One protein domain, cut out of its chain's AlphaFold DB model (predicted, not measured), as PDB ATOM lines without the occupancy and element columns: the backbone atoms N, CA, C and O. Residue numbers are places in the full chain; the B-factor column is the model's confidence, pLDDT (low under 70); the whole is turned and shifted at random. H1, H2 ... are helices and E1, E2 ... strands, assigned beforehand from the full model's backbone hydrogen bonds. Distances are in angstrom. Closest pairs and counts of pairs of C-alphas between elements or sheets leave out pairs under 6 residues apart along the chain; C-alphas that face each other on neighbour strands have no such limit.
ATOM      1  N   GLU A  90     159.342 162.773 107.758       81.38
ATOM      2  CA  GLU A  90     158.900 163.102 106.401       81.38
ATOM      3  C   GLU A  90     157.787 162.167 105.939       81.38
ATOM      4  O   GLU A  90     156.914 162.573 105.183       81.38
ATOM      5  N   THR A  91     157.819 160.906 106.374       85.44
ATOM      6  CA  THR A  91     156.753 159.948 106.085       85.44
ATOM      7  C   THR A  91     155.471 160.361 106.795       85.44
ATOM      8  O   THR A  91     154.430 160.405 106.159       85.44
ATOM      9  N   VAL A  92     155.561 160.759 108.068       87.12
ATOM     10  CA  VAL A  92     154.402 161.239 108.838       87.12
ATOM     11  C   VAL A  92     153.786 162.484 108.200       87.12
ATOM     12  O   VAL A  92     152.570 162.581 108.117       87.12
ATOM     13  N   LEU A  93     154.606 163.429 107.729       86.44
ATOM     14  CA  LEU A  93     154.117 164.661 107.104       86.44
ATOM     15  C   LEU A  93     153.536 164.425 105.704       86.44
ATOM     16  O   LEU A  93     152.556 165.066 105.338       86.44
ATOM     17  N   LYS A  94     154.090 163.475 104.941       87.38
ATOM     18  CA  LYS A  94     153.553 163.052 103.633       87.38
ATOM     19  C   LYS A  94     152.213 162.318 103.737       87.38
ATOM     20  O   LYS A  94     151.520 162.222 102.731       87.38
ATOM     21  N   ASP A  95     151.854 161.818 104.919       89.06
ATOM     22  CA  ASP A  95     150.559 161.174 105.158       89.06
ATOM     23  C   ASP A  95     149.403 162.189 105.284       89.06
ATOM     24  O   ASP A  95     148.239 161.785 105.305       89.06
ATOM     25  N   PHE A  96     149.697 163.493 105.368       89.31
ATOM     26  CA  PHE A  96     148.682 164.544 105.414       89.31
ATOM     27  C   PHE A  96     148.443 165.164 104.040       89.31
ATOM     28  O   PHE A  96     149.364 165.654 103.386       89.31
ATOM     29  N   ASP A  97     147.175 165.220 103.638       89.44
ATOM     30  CA  ASP A  97     146.757 165.994 102.476       89.44
ATOM     31  C   ASP A  97     146.789 167.499 102.801       89.44
ATOM     32  O   ASP A  97     146.432 167.918 103.911       89.44
ATOM     33  N   GLN A  98     147.148 168.328 101.816       84.69
ATOM     34  CA  GLN A  98     146.933 169.776 101.904       84.69
ATOM     35  C   GLN A  98     145.460 170.065 102.219       84.69
ATOM     36  O   GLN A  98     144.560 169.439 101.655       84.69
ATOM     37  N   GLY A  99     145.209 171.013 103.121       87.31
ATOM     38  CA  GLY A  99     143.857 171.297 103.610       87.31
ATOM     39  C   GLY A  99     143.508 170.608 104.936       87.31
ATOM     40  O   GLY A  99     142.499 170.952 105.552       87.31
ATOM     41  N   THR A 100     144.314 169.642 105.398       93.88
ATOM     42  CA  THR A 100     144.095 168.981 106.699       93.88
ATOM     43  C   THR A 100     144.118 170.019 107.828       93.88
ATOM     44  O   THR A 100     145.061 170.802 107.879       93.88
ATOM     45  N   PRO A 101     143.157 170.049 108.769       96.31
ATOM     46  CA  PRO A 101     143.198 171.011 109.873       96.31
ATOM     47  C   PRO A 101     144.496 170.902 110.684       96.31
ATOM     48  O   PRO A 101     144.866 169.806 111.115       96.31
ATOM     49  N   TYR A 102     145.166 172.028 110.938       96.31
ATOM     50  CA  TYR A 102     146.471 172.071 111.607       96.31
ATOM     51  C   TYR A 102     146.465 171.381 112.974       96.31
ATOM     52  O   TYR A 102     147.395 170.645 113.287       96.31
ATOM     53  N   ALA A 103     145.383 171.512 113.748       96.38
ATOM     54  CA  ALA A 103     145.239 170.832 115.038       96.38
ATOM     55  C   ALA A 103     145.443 169.304 114.941       96.38
ATOM     56  O   ALA A 103     146.082 168.708 115.804       96.38
ATOM     57  N   VAL A 104     144.970 168.673 113.858       95.81
ATOM     58  CA  VAL A 104     145.140 167.227 113.623       95.81
ATOM     59  C   VAL A 104     146.606 166.885 113.354       95.81
ATOM     60  O   VAL A 104     147.114 165.878 113.855       95.81
ATOM     61  N   VAL A 105     147.294 167.729 112.582       96.12
ATOM     62  CA  VAL A 105     148.726 167.576 112.290       96.12
ATOM     63  C   VAL A 105     149.545 167.759 113.567       96.12
ATOM     64  O   VAL A 105     150.351 166.893 113.904       96.12
ATOM     65  N   ARG A 106     149.275 168.822 114.332       96.94
ATOM     66  CA  ARG A 106     149.911 169.132 115.618       96.94
ATOM     67  C   ARG A 106     149.798 167.982 116.615       96.94
ATOM     68  O   ARG A 106     150.811 167.552 117.165       96.94
ATOM     69  N   ASP A 107     148.599 167.438 116.809       96.56
ATOM     70  CA  ASP A 107     148.382 166.303 117.715       96.56
ATOM     71  C   ASP A 107     149.211 165.085 117.299       96.56
ATOM     72  O   ASP A 107     149.764 164.368 118.145       96.56
ATOM     73  N   ARG A 108     149.339 164.849 115.986       95.25
ATOM     74  CA  ARG A 108     150.181 163.763 115.496       95.25
ATOM     75  C   ARG A 108     151.660 164.036 115.736       95.25
ATOM     76  O   ARG A 108     152.347 163.126 116.186       95.25
ATOM     77  N   LEU A 109     152.138 165.249 115.474       94.12
ATOM     78  CA  LEU A 109     153.530 165.639 115.718       94.12
ATOM     79  C   LEU A 109     153.912 165.445 117.189       94.12
ATOM     80  O   LEU A 109     154.915 164.788 117.478       94.12
ATOM     81  N   ILE A 110     153.061 165.904 118.109       94.81
ATOM     82  CA  ILE A 110     153.247 165.720 119.555       94.81
ATOM     83  C   ILE A 110     153.308 164.235 119.918       94.81
ATOM     84  O   ILE A 110     154.184 163.806 120.672       94.81
ATOM     85  N   LYS A 111     152.427 163.412 119.337       93.88
ATOM     86  CA  LYS A 111     152.439 161.957 119.543       93.88
ATOM     87  C   LYS A 111     153.733 161.289 119.057       93.88
ATOM     88  O   LYS A 111     154.151 160.297 119.649       93.88
ATOM     89  N   GLU A 112     154.361 161.823 118.012       91.50
ATOM     90  CA  GLU A 112     155.655 161.356 117.487       91.50
ATOM     91  C   GLU A 112     156.864 161.979 118.219       91.50
ATOM     92  O   GLU A 112     158.010 161.763 117.822       91.50
ATOM     93  N   GLY A 113     156.631 162.733 119.300       91.56
ATOM     94  CA  GLY A 113     157.682 163.283 120.158       91.56
ATOM     95  C   GLY A 113     158.232 164.641 119.719       91.56
ATOM     96  O   GLY A 113     159.298 165.034 120.193       91.56
ATOM     97  N   TRP A 114     157.535 165.351 118.831       93.75
ATOM     98  CA  TRP A 114     157.827 166.755 118.546       93.75
ATOM     99  C   TRP A 114     157.210 167.658 119.612       93.75
ATOM    100  O   TRP A 114     156.090 167.435 120.065       93.75
ATOM    101  N   VAL A 115     157.940 168.691 120.002       95.19
ATOM    102  CA  VAL A 115     157.534 169.658 121.018       95.19
ATOM    103  C   VAL A 115     157.276 170.990 120.316       95.19
ATOM    104  O   VAL A 115     158.156 171.451 119.590       95.19
ATOM    105  N   PRO A 116     156.091 171.605 120.473       96.81
ATOM    106  CA  PRO A 116     155.850 172.948 119.961       96.81
ATOM    107  C   PRO A 116     156.821 173.946 120.604       96.81
ATOM    108  O   PRO A 116     156.987 173.941 121.826       96.81
ATOM    109  N   VAL A 117     157.465 174.788 119.797       94.44
ATOM    110  CA  VAL A 117     158.385 175.824 120.285       94.44
ATOM    111  C   VAL A 117     157.566 177.065 120.599       94.44
ATOM    112  O   VAL A 117     157.052 177.702 119.689       94.44
ATOM    113  N   GLU A 118     157.431 177.403 121.879       94.56
ATOM    114  CA  GLU A 118     156.671 178.579 122.310       94.56
ATOM    115  C   GLU A 118     157.268 179.870 121.724       94.56
ATOM    116  O   GLU A 118     158.433 180.203 121.956       94.56
ATOM    117  N   ALA A 119     156.457 180.589 120.952       90.50
ATOM    118  CA  ALA A 119     156.800 181.877 120.377       90.50
ATOM    119  C   ALA A 119     156.525 183.017 121.378       90.50
ATOM    120  O   ALA A 119     155.706 182.866 122.292       90.50
ATOM    121  N   PRO A 120     157.174 184.189 121.220       91.12
ATOM    122  CA  PRO A 120     156.814 185.379 121.982       91.12
ATOM    123  C   PRO A 120     155.330 185.725 121.818       91.12
ATOM    124  O   PRO A 120     154.745 185.509 120.761       91.12
ATOM    125  N   ASN A 121     154.728 186.310 122.856       94.38
ATOM    126  CA  ASN A 121     153.346 186.783 122.784       94.38
ATOM    127  C   ASN A 121     153.186 187.772 121.602       94.38
ATOM    128  O   ASN A 121     153.904 188.777 121.581       94.38
ATOM    129  N   PRO A 122     152.255 187.528 120.657       91.69
ATOM    130  CA  PRO A 122     152.128 188.327 119.435       91.69
ATOM    131  C   PRO A 122     151.501 189.720 119.644       91.69
ATOM    132  O   PRO A 122     151.375 190.488 118.693       91.69
ATOM    133  N   GLY A 123     151.109 190.078 120.871       93.44
ATOM    134  CA  GLY A 123     150.382 191.310 121.175       93.44
ATOM    135  C   GLY A 123     148.866 191.113 121.153       93.44
ATOM    136  O   GLY A 123     148.369 189.991 121.202       93.44
ATOM    137  N   ASP A 124     148.105 192.208 121.145       95.00
ATOM    138  CA  ASP A 124     146.648 192.173 121.367       95.00
ATOM    139  C   ASP A 124     145.797 191.983 120.105       95.00
ATOM    140  O   ASP A 124     144.587 191.790 120.209       95.00
ATOM    141  N   PHE A 125     146.405 192.017 118.919       90.56
ATOM    142  CA  PHE A 125     145.695 191.981 117.639       90.56
ATOM    143  C   PHE A 125     146.454 191.133 116.612       90.56
ATOM    144  O   PHE A 125     147.643 190.881 116.778       90.56
ATOM    145  N   GLY A 126     145.775 190.739 115.531       88.94
ATOM    146  CA  GLY A 126     146.364 189.977 114.423       88.94
ATOM    147  C   GLY A 126     145.969 188.500 114.417       88.94
ATOM    148  O   GLY A 126     145.384 187.986 115.370       88.94
ATOM    149  N   VAL A 127     146.286 187.815 113.317       89.56
ATOM    150  CA  VAL A 127     145.942 186.393 113.123       89.56
ATOM    151  C   VAL A 127     146.802 185.502 114.025       89.56
ATOM    152  O   VAL A 127     146.337 184.477 114.515       89.56
ATOM    153  N   GLU A 128     148.029 185.930 114.321       91.81
ATOM    154  CA  GLU A 128     148.904 185.313 115.314       91.81
ATOM    155  C   GLU A 128     148.231 185.297 116.683       91.81
ATOM    156  O   GLU A 128     148.264 184.280 117.371       91.81
ATOM    157  N   ARG A 129     147.575 186.402 117.069       94.12
ATOM    158  CA  ARG A 129     146.847 186.472 118.337       94.12
ATOM    159  C   ARG A 129     145.647 185.527 118.346       94.12
ATOM    160  O   ARG A 129     145.446 184.844 119.342       94.12
ATOM    161  N   GLU A 130     144.907 185.416 117.244       92.12
ATOM    162  CA  GLU A 130     143.816 184.433 117.125       92.12
ATOM    163  C   GLU A 130     144.322 182.985 117.266       92.12
ATOM    164  O   GLU A 130     143.724 182.190 117.994       92.12
ATOM    165  N   ALA A 131     145.443 182.643 116.620       94.12
ATOM    166  CA  ALA A 131     146.078 181.330 116.747       94.12
ATOM    167  C   ALA A 131     146.576 181.068 118.180       94.12
ATOM    168  O   ALA A 131     146.362 179.984 118.733       94.12
ATOM    169  N   TYR A 132     147.196 182.072 118.800       95.25
ATOM    170  CA  TYR A 132     147.694 182.009 120.170       95.25
ATOM    171  C   TYR A 132     146.549 181.818 121.177       95.25
ATOM    172  O   TYR A 132     146.619 180.932 122.030       95.25
ATOM    173  N   ASP A 133     145.455 182.572 121.035       95.06
ATOM    174  CA  ASP A 133     144.249 182.447 121.866       95.06
ATOM    175  C   ASP A 133     143.537 181.096 121.655       95.06
ATOM    176  O   ASP A 133     142.895 180.578 122.573       95.06
ATOM    177  N   ALA A 134     143.697 180.477 120.479       95.06
ATOM    178  CA  ALA A 134     143.263 179.107 120.203       95.06
ATOM    179  C   ALA A 134     144.186 178.026 120.814       95.06
ATOM    180  O   ALA A 134     143.877 176.834 120.728       95.06
ATOM    181  N   GLY A 135     145.289 178.418 121.462       96.75
ATOM    182  CA  GLY A 135     146.233 177.527 122.140       96.75
ATOM    183  C   GLY A 135     147.409 177.059 121.279       96.75
ATOM    184  O   GLY A 135     148.151 176.169 121.706       96.75
ATOM    185  N   PHE A 136     147.597 177.636 120.090       97.00
ATOM    186  CA  PHE A 136     148.765 177.391 119.243       97.00
ATOM    187  C   PHE A 136     149.863 178.398 119.580       97.00
ATOM    188  O   PHE A 136     150.133 179.336 118.836       97.00
ATOM    189  N   THR A 137     150.492 178.213 120.738       96.88
ATOM    190  CA  THR A 137     151.555 179.100 121.231       96.88
ATOM    191  C   THR A 137     152.827 179.031 120.392       96.88
ATOM    192  O   THR A 137     153.723 179.845 120.574       96.88
ATOM    193  N   GLU A 138     152.924 178.057 119.491       97.00
ATOM    194  CA  GLU A 138     154.049 177.878 118.579       97.00
ATOM    195  C   GLU A 138     153.966 178.659 117.258       97.00
ATOM    196  O   GLU A 138     154.816 178.481 116.384       97.00
ATOM    197  N   VAL A 139     152.943 179.505 117.098       96.38
ATOM    198  CA  VAL A 139     152.796 180.405 115.947       96.38
ATOM    199  C   VAL A 139     153.853 181.513 115.987       96.38
ATOM    200  O   VAL A 139     153.895 182.297 116.929       96.38
ATOM    201  N   THR A 140     154.716 181.599 114.973       91.38
ATOM    202  CA  THR A 140     155.808 182.591 114.941       91.38
ATOM    203  C   THR A 140     155.532 183.792 114.055       91.38
ATOM    204  O   THR A 140     156.053 184.871 114.326       91.38
ATOM    205  N   ALA A 141     154.743 183.618 112.998       90.38
ATOM    206  CA  ALA A 141     154.394 184.687 112.072       90.38
ATOM    207  C   ALA A 141     153.144 184.317 111.275       90.38
ATOM    208  O   ALA A 141     152.986 183.153 110.897       90.38
ATOM    209  N   CYS A 142     152.304 185.299 110.956       92.69
ATOM    210  CA  CYS A 142     151.219 185.156 109.998       92.69
ATOM    211  C   CYS A 142     151.253 186.259 108.927       92.69
ATOM    212  O   CYS A 142     151.533 187.426 109.178       92.69
ATOM    213  N   ALA A 143     150.921 185.899 107.689       86.94
ATOM    214  CA  ALA A 143     150.799 186.837 106.586       86.94
ATOM    215  C   ALA A 143     149.461 187.593 106.649       86.94
ATOM    216  O   ALA A 143     148.384 186.993 106.567       86.94
ATOM    217  N   GLY A 144     149.526 188.927 106.675       77.88
ATOM    218  CA  GLY A 144     148.366 189.833 106.642       77.88
ATOM    219  C   GLY A 144     147.666 189.964 105.279       77.88
ATOM    220  O   GLY A 144     146.823 190.836 105.099       77.88
ATOM    221  N   THR A 145     147.980 189.114 104.298       73.06
ATOM    222  CA  THR A 145     147.498 189.229 102.904       73.06
ATOM    223  C   THR A 145     146.063 188.726 102.690       73.06
ATOM    224  O   THR A 145     145.625 188.543 101.555       73.06
ATOM    225  N   GLY A 146     145.322 188.443 103.767       73.62
ATOM    226  CA  GLY A 146     143.965 187.883 103.717       73.62
ATOM    227  C   GLY A 146     143.898 186.390 103.366       73.62
ATOM    228  O   GLY A 146     142.838 185.784 103.484       73.62
ATOM    229  N   LEU A 147     145.022 185.773 102.984       74.25
ATOM    230  CA  LEU A 147     145.148 184.315 102.848       74.25
ATOM    231  C   LEU A 147     145.404 183.624 104.197       74.25
ATOM    232  O   LEU A 147     145.221 182.409 104.301       74.25
ATOM    233  N   GLY A 148     145.827 184.400 105.205       80.94
ATOM    234  CA  GLY A 148     146.074 183.959 106.577       80.94
ATOM    235  C   GLY A 148     147.038 182.786 106.654       80.94
ATOM    236  O   GLY A 148     146.723 181.757 107.246       80.94
ATOM    237  N   GLN A 149     148.173 182.917 105.970       90.88
ATOM    238  CA  GLN A 149     149.237 181.930 106.079       90.88
ATOM    239  C   GLN A 149     149.925 182.111 107.416       90.88
ATOM    240  O   GLN A 149     150.287 183.237 107.721       90.88
ATOM    241  N   CYS A 150     150.114 181.050 108.185       94.81
ATOM    242  CA  CYS A 150     150.801 181.128 109.468       94.81
ATOM    243  C   CYS A 150     151.908 180.087 109.530       94.81
ATOM    244  O   CYS A 150     151.751 178.980 109.012       94.81
ATOM    245  N   GLN A 151     153.017 180.455 110.156       93.94
ATOM    246  CA  GLN A 151     154.148 179.585 110.422       93.94
ATOM    247  C   GLN A 151     154.095 179.097 111.871       93.94
ATOM    248  O   GLN A 151     153.912 179.897 112.789       93.94
ATOM    249  N   PHE A 152     154.286 177.795 112.066       96.19
ATOM    250  CA  PHE A 152     154.319 177.143 113.372       96.19
ATOM    251  C   PHE A 152     155.590 176.320 113.522       96.19
ATOM    252  O   PHE A 152     155.918 175.534 112.628       96.19
ATOM    253  N   ASN A 153     156.285 176.459 114.649       94.00
ATOM    254  CA  ASN A 153     157.583 175.818 114.849       94.00
ATOM    255  C   ASN A 153     157.546 174.711 115.909       94.00
ATOM    256  O   ASN A 153     156.942 174.827 116.970       94.00
ATOM    257  N   PHE A 154     158.250 173.625 115.624       94.94
ATOM    258  CA  PHE A 154     158.416 172.476 116.499       94.94
ATOM    259  C   PHE A 154     159.890 172.109 116.600       94.94
ATOM    260  O   PHE A 154     160.670 172.310 115.669       94.94
ATOM    261  N   GLU A 155     160.257 171.480 117.705       92.50
ATOM    262  CA  GLU A 155     161.558 170.863 117.899       92.50
ATOM    263  C   GLU A 155     161.414 169.377 118.216       92.50
ATOM    264  O   GLU A 155     160.439 168.928 118.817       92.50
ATOM    265  N   ASN A 156     162.398 168.586 117.811       88.69
ATOM    266  CA  ASN A 156     162.511 167.196 118.218       88.69
ATOM    267  C   ASN A 156     163.761 167.028 119.087       88.69
ATOM    268  O   ASN A 156     164.864 166.912 118.535       88.69
ATOM    269  N   PRO A 157     163.615 166.946 120.421       78.19
ATOM    270  CA  PRO A 157     164.751 166.796 121.327       78.19
ATOM    271  C   PRO A 157     165.565 165.524 121.065       78.19
ATOM    272  O   PRO A 157     166.783 165.516 121.228       78.19
ATOM    273  N   ALA A 158     164.917 164.444 120.611       78.00
ATOM    274  CA  ALA A 158     165.579 163.171 120.328       78.00
ATOM    275  C   ALA A 158     166.399 163.190 119.025       78.00
ATOM    276  O   ALA A 158     167.236 162.312 118.803       78.00
ATOM    277  N   GLY A 159     166.136 164.157 118.142       69.62
ATOM    278  CA  GLY A 159     166.790 164.284 116.843       69.62
ATOM    279  C   GLY A 159     167.590 165.566 116.644       69.62
ATOM    280  O   GLY A 159     168.249 165.653 115.613       69.62
ATOM    281  N   GLN A 160     167.510 166.527 117.574       70.81
ATOM    282  CA  GLN A 160     168.034 167.890 117.412       70.81
ATOM    283  C   GLN A 160     167.593 168.497 116.069       70.81
ATOM    284  O   GLN A 160     168.396 168.989 115.282       70.81
ATOM    285  N   LYS A 161     166.298 168.390 115.758       78.62
ATOM    286  CA  LYS A 161     165.711 168.920 114.520       78.62
ATOM    287  C   LYS A 161     164.678 169.990 114.832       78.62
ATOM    288  O   LYS A 161     163.938 169.828 115.799       78.62
ATOM    289  N   GLY A 162     164.625 171.019 113.998       87.00
ATOM    290  CA  GLY A 162     163.505 171.940 113.898       87.00
ATOM    291  C   GLY A 162     162.542 171.478 112.805       87.00
ATOM    292  O   GLY A 162     162.923 170.797 111.852       87.00
ATOM    293  N   LEU A 163     161.271 171.803 112.965       90.81
ATOM    294  CA  LEU A 163     160.232 171.602 111.965       90.81
ATOM    295  C   LEU A 163     159.389 172.863 111.931       90.81
ATOM    296  O   LEU A 163     158.868 173.282 112.958       90.81
ATOM    297  N   SER A 164     159.247 173.436 110.750       91.81
ATOM    298  CA  SER A 164     158.355 174.551 110.493       91.81
ATOM    299  C   SER A 164     157.190 174.069 109.640       91.81
ATOM    300  O   SER A 164     157.396 173.359 108.654       91.81
ATOM    301  N   ILE A 165     155.970 174.419 110.033       92.50
ATOM    302  CA  ILE A 165     154.729 174.105 109.325       92.50
ATOM    303  C   ILE A 165     154.109 175.418 108.861       92.50
ATOM    304  O   ILE A 165     153.870 176.302 109.681       92.50
ATOM    305  N   THR A 166     153.795 175.520 107.575       90.81
ATOM    306  CA  THR A 166     153.062 176.648 106.997       90.81
ATOM    307  C   THR A 166     151.617 176.240 106.748       90.81
ATOM    308  O   THR A 166     151.350 175.252 106.056       90.81
ATOM    309  N   THR A 167     150.669 177.003 107.286       94.44
ATOM    310  CA  THR A 167     149.235 176.811 107.041       94.44
ATOM    311  C   THR A 167     148.687 177.804 106.020       94.44
ATOM    312  O   THR A 167     149.322 178.807 105.715       94.44
ATOM    313  N   TYR A 168     147.473 177.554 105.532       89.81
ATOM    314  CA  TYR A 168     146.676 178.443 104.684       89.81
ATOM    315  C   TYR A 168     145.241 178.556 105.228       89.81
ATOM    316  O   TYR A 168     144.812 177.731 106.033       89.81
ATOM    317  N   GLY A 169     144.459 179.525 104.743       81.12
ATOM    318  CA  GLY A 169     143.003 179.536 104.935       81.12
ATOM    319  C   GLY A 169     142.489 180.379 106.104       81.12
ATOM    320  O   GLY A 169     141.371 180.149 106.562       81.12
ATOM    321  N   GLY A 170     143.257 181.364 106.582       77.62
ATOM    322  CA  GLY A 170     142.790 182.243 107.659       77.62
ATOM    323  C   GLY A 170     142.678 181.515 108.995       77.62
ATOM    324  O   GLY A 170     143.559 180.744 109.366       77.62
ATOM    325  N   SER A 171     141.567 181.740 109.696       78.31
ATOM    326  CA  SER A 171     141.311 181.208 111.040       78.31
ATOM    327  C   SER A 171     141.069 179.694 111.099       78.31
ATOM    328  O   SER A 171     141.017 179.126 112.188       78.31
ATOM    329  N   GLU A 172     140.929 179.011 109.957       84.00
ATOM    330  CA  GLU A 172     140.795 177.547 109.921       84.00
ATOM    331  C   GLU A 172     142.143 176.809 109.999       84.00
ATOM    332  O   GLU A 172     142.143 175.598 110.230       84.00
ATOM    333  N   PHE A 173     143.267 177.517 109.810       89.19
ATOM    334  CA  PHE A 173     144.640 176.994 109.850       89.19
ATOM    335  C   PHE A 173     144.778 175.624 109.170       89.19
ATOM    336  O   PHE A 173     144.924 174.585 109.813       89.19
ATOM    337  N   GLN A 174     144.707 175.590 107.847       91.12
ATOM    338  CA  GLN A 174     144.803 174.352 107.084       91.12
ATOM    339  C   GLN A 174     146.262 174.037 106.746       91.12
ATOM    340  O   GLN A 174     146.975 174.889 106.227       91.12
ATOM    341  N   PHE A 175     146.704 172.812 107.012       90.56
ATOM    342  CA  PHE A 175     148.041 172.320 106.702       90.56
ATOM    343  C   PHE A 175     148.384 172.525 105.228       90.56
ATOM    344  O   PHE A 175     147.591 172.203 104.334       90.56
ATOM    345  N   GLY A 176     149.571 173.073 105.001       89.19
ATOM    346  CA  GLY A 176     150.030 173.513 103.704       89.19
ATOM    347  C   GLY A 176     151.382 172.931 103.346       89.19
ATOM    348  O   GLY A 176     151.462 171.861 102.743       89.19
ATOM    349  N   ASP A 177     152.424 173.672 103.699       88.50
ATOM    350  CA  ASP A 177     153.815 173.323 103.424       88.50
ATOM    351  C   ASP A 177     154.569 173.054 104.731       88.50
ATOM    352  O   ASP A 177     154.082 173.359 105.824       88.50
ATOM    353  N   TRP A 178     155.748 172.453 104.638       90.19
ATOM    354  CA  TRP A 178     156.579 172.167 105.797       90.19
ATOM    355  C   TRP A 178     158.060 172.094 105.438       90.19
ATOM    356  O   TRP A 178     158.449 171.704 104.340       90.19
ATOM    357  N   ASN A 179     158.905 172.423 106.408       86.56
ATOM    358  CA  ASN A 179     160.351 172.353 106.276       86.56
ATOM    359  C   ASN A 179     160.969 171.762 107.547       86.56
ATOM    360  O   ASN A 179     160.599 172.151 108.651       86.56
ATOM    361  N   ILE A 180     161.906 170.825 107.402       84.69
ATOM    362  CA  ILE A 180     162.678 170.283 108.524       84.69
ATOM    363  C   ILE A 180     164.077 170.891 108.481       84.69
ATOM    364  O   ILE A 180     164.823 170.644 107.535       84.69
ATOM    365  N   SER A 181     164.465 171.581 109.549       80.00
ATOM    366  CA  SER A 181     165.839 172.013 109.789       80.00
ATOM    367  C   SER A 181     166.533 171.060 110.769       80.00
ATOM    368  O   SER A 181     165.911 170.393 111.598       80.00
ATOM    369  N   SER A 182     167.853 170.948 110.701       70.69
ATOM    370  CA  SER A 182     168.636 170.351 111.788       70.69
ATOM    371  C   SER A 182     169.037 171.457 112.761       70.69
ATOM    372  O   SER A 182     169.889 172.271 112.425       70.69
ATOM    373  N   ASN A 183     168.469 171.473 113.967       56.41
ATOM    374  CA  ASN A 183     168.889 172.378 115.037       56.41
ATOM    375  C   ASN A 183     170.219 171.878 115.614       56.41
ATOM    376  O   ASN A 183     170.270 171.271 116.685       56.41
TER     377      ASN A 183
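AT A GLANCE: This is residues 90 to 183 of the 303 residues of an uncharacterized protein of Leptolyngbya sp. PCC 7376 (UniProt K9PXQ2). A strongly twisted wall of four strands has two helices, H2 and H3, on one face, while its other face is bare; the short helix H1 sits near the edge strand E4 and only grazes the sheet. A long link arcs from H2 to H3, and on its way its residues 115 to 116 pair with residues 154 to 155 of E2. The 94 printed residues hold H1 H2 H3 E1 E2 E3 E4 in that order, a mixed class, and the sheet runs E1 E2 E3 E4, antiparallel throughout. The whole is compact, with a radius of gyration of the C-alphas of 12.5 A, and spans 35 by 27 by 19 A.

IN THESE COORDINATES: Find C-alpha 90 at (158.900, 163.102, 106.401), where H1 begins, residues 90 to 94. H2 follows at residues 102 to 111, 14.2 A long, starting from C-alpha 102 at (146.471, 172.071, 111.607). H3 is residues 127 to 133, 9.7 A. Next come E1, residues 139 to 142, 7.8 A; E2, residues 150 to 156, 20.2 A; and E3, residues 161 to 168, 23.4 A. E4, residues 174 to 182, covers 24.6 A, bends by 54 degrees at residue 177 and ends at C-alpha 182, (168.636, 170.351, 111.788).

HOW THE PARTS SIT: Begin with the sheet, a meander, each strand the antiparallel neighbour of the one before; E1 and E4 are its edge strands. In the hairpin E1 and E2, look at N 140 and O 151, 2.9 A apart and within hydrogen-bond range. In the hairpin E2 and E3, N 152 and O 165 are 2.8 A apart, and in the hairpin E3 and E4, N 164 and O 179 are 2.8 A apart, both within that range. H2 and H3 are on the same face, in two layers, helices on one face of a sheet. H3, at a height over the sheet of 8.8 A, lies over E1 and runs along the strands, at 2 degrees to E1 on the local plane; the closest C-alphas of the two are those of Glu 128 and Cys 142, 5.8 A apart. H2, at a height of 7.8 A, lies over none of the strands; its closest C-alpha to E4 is that of Tyr 102, 5.2 A from that of Phe 175. H1 is near H2 and E4, and apart from H3. In H1, H2 and H3 every O i to N i+4 pair is within hydrogen-bond range.

THE WHOLE: The two C-alphas farthest apart are those of Thr 91 and Asp 124, at 37.1 A. The printed part has no cut. The link from H2 to H3, residues 112 to 126, is long. The mean pLDDT of the printed part is 89.1, and residues 159 and 183 are under 70.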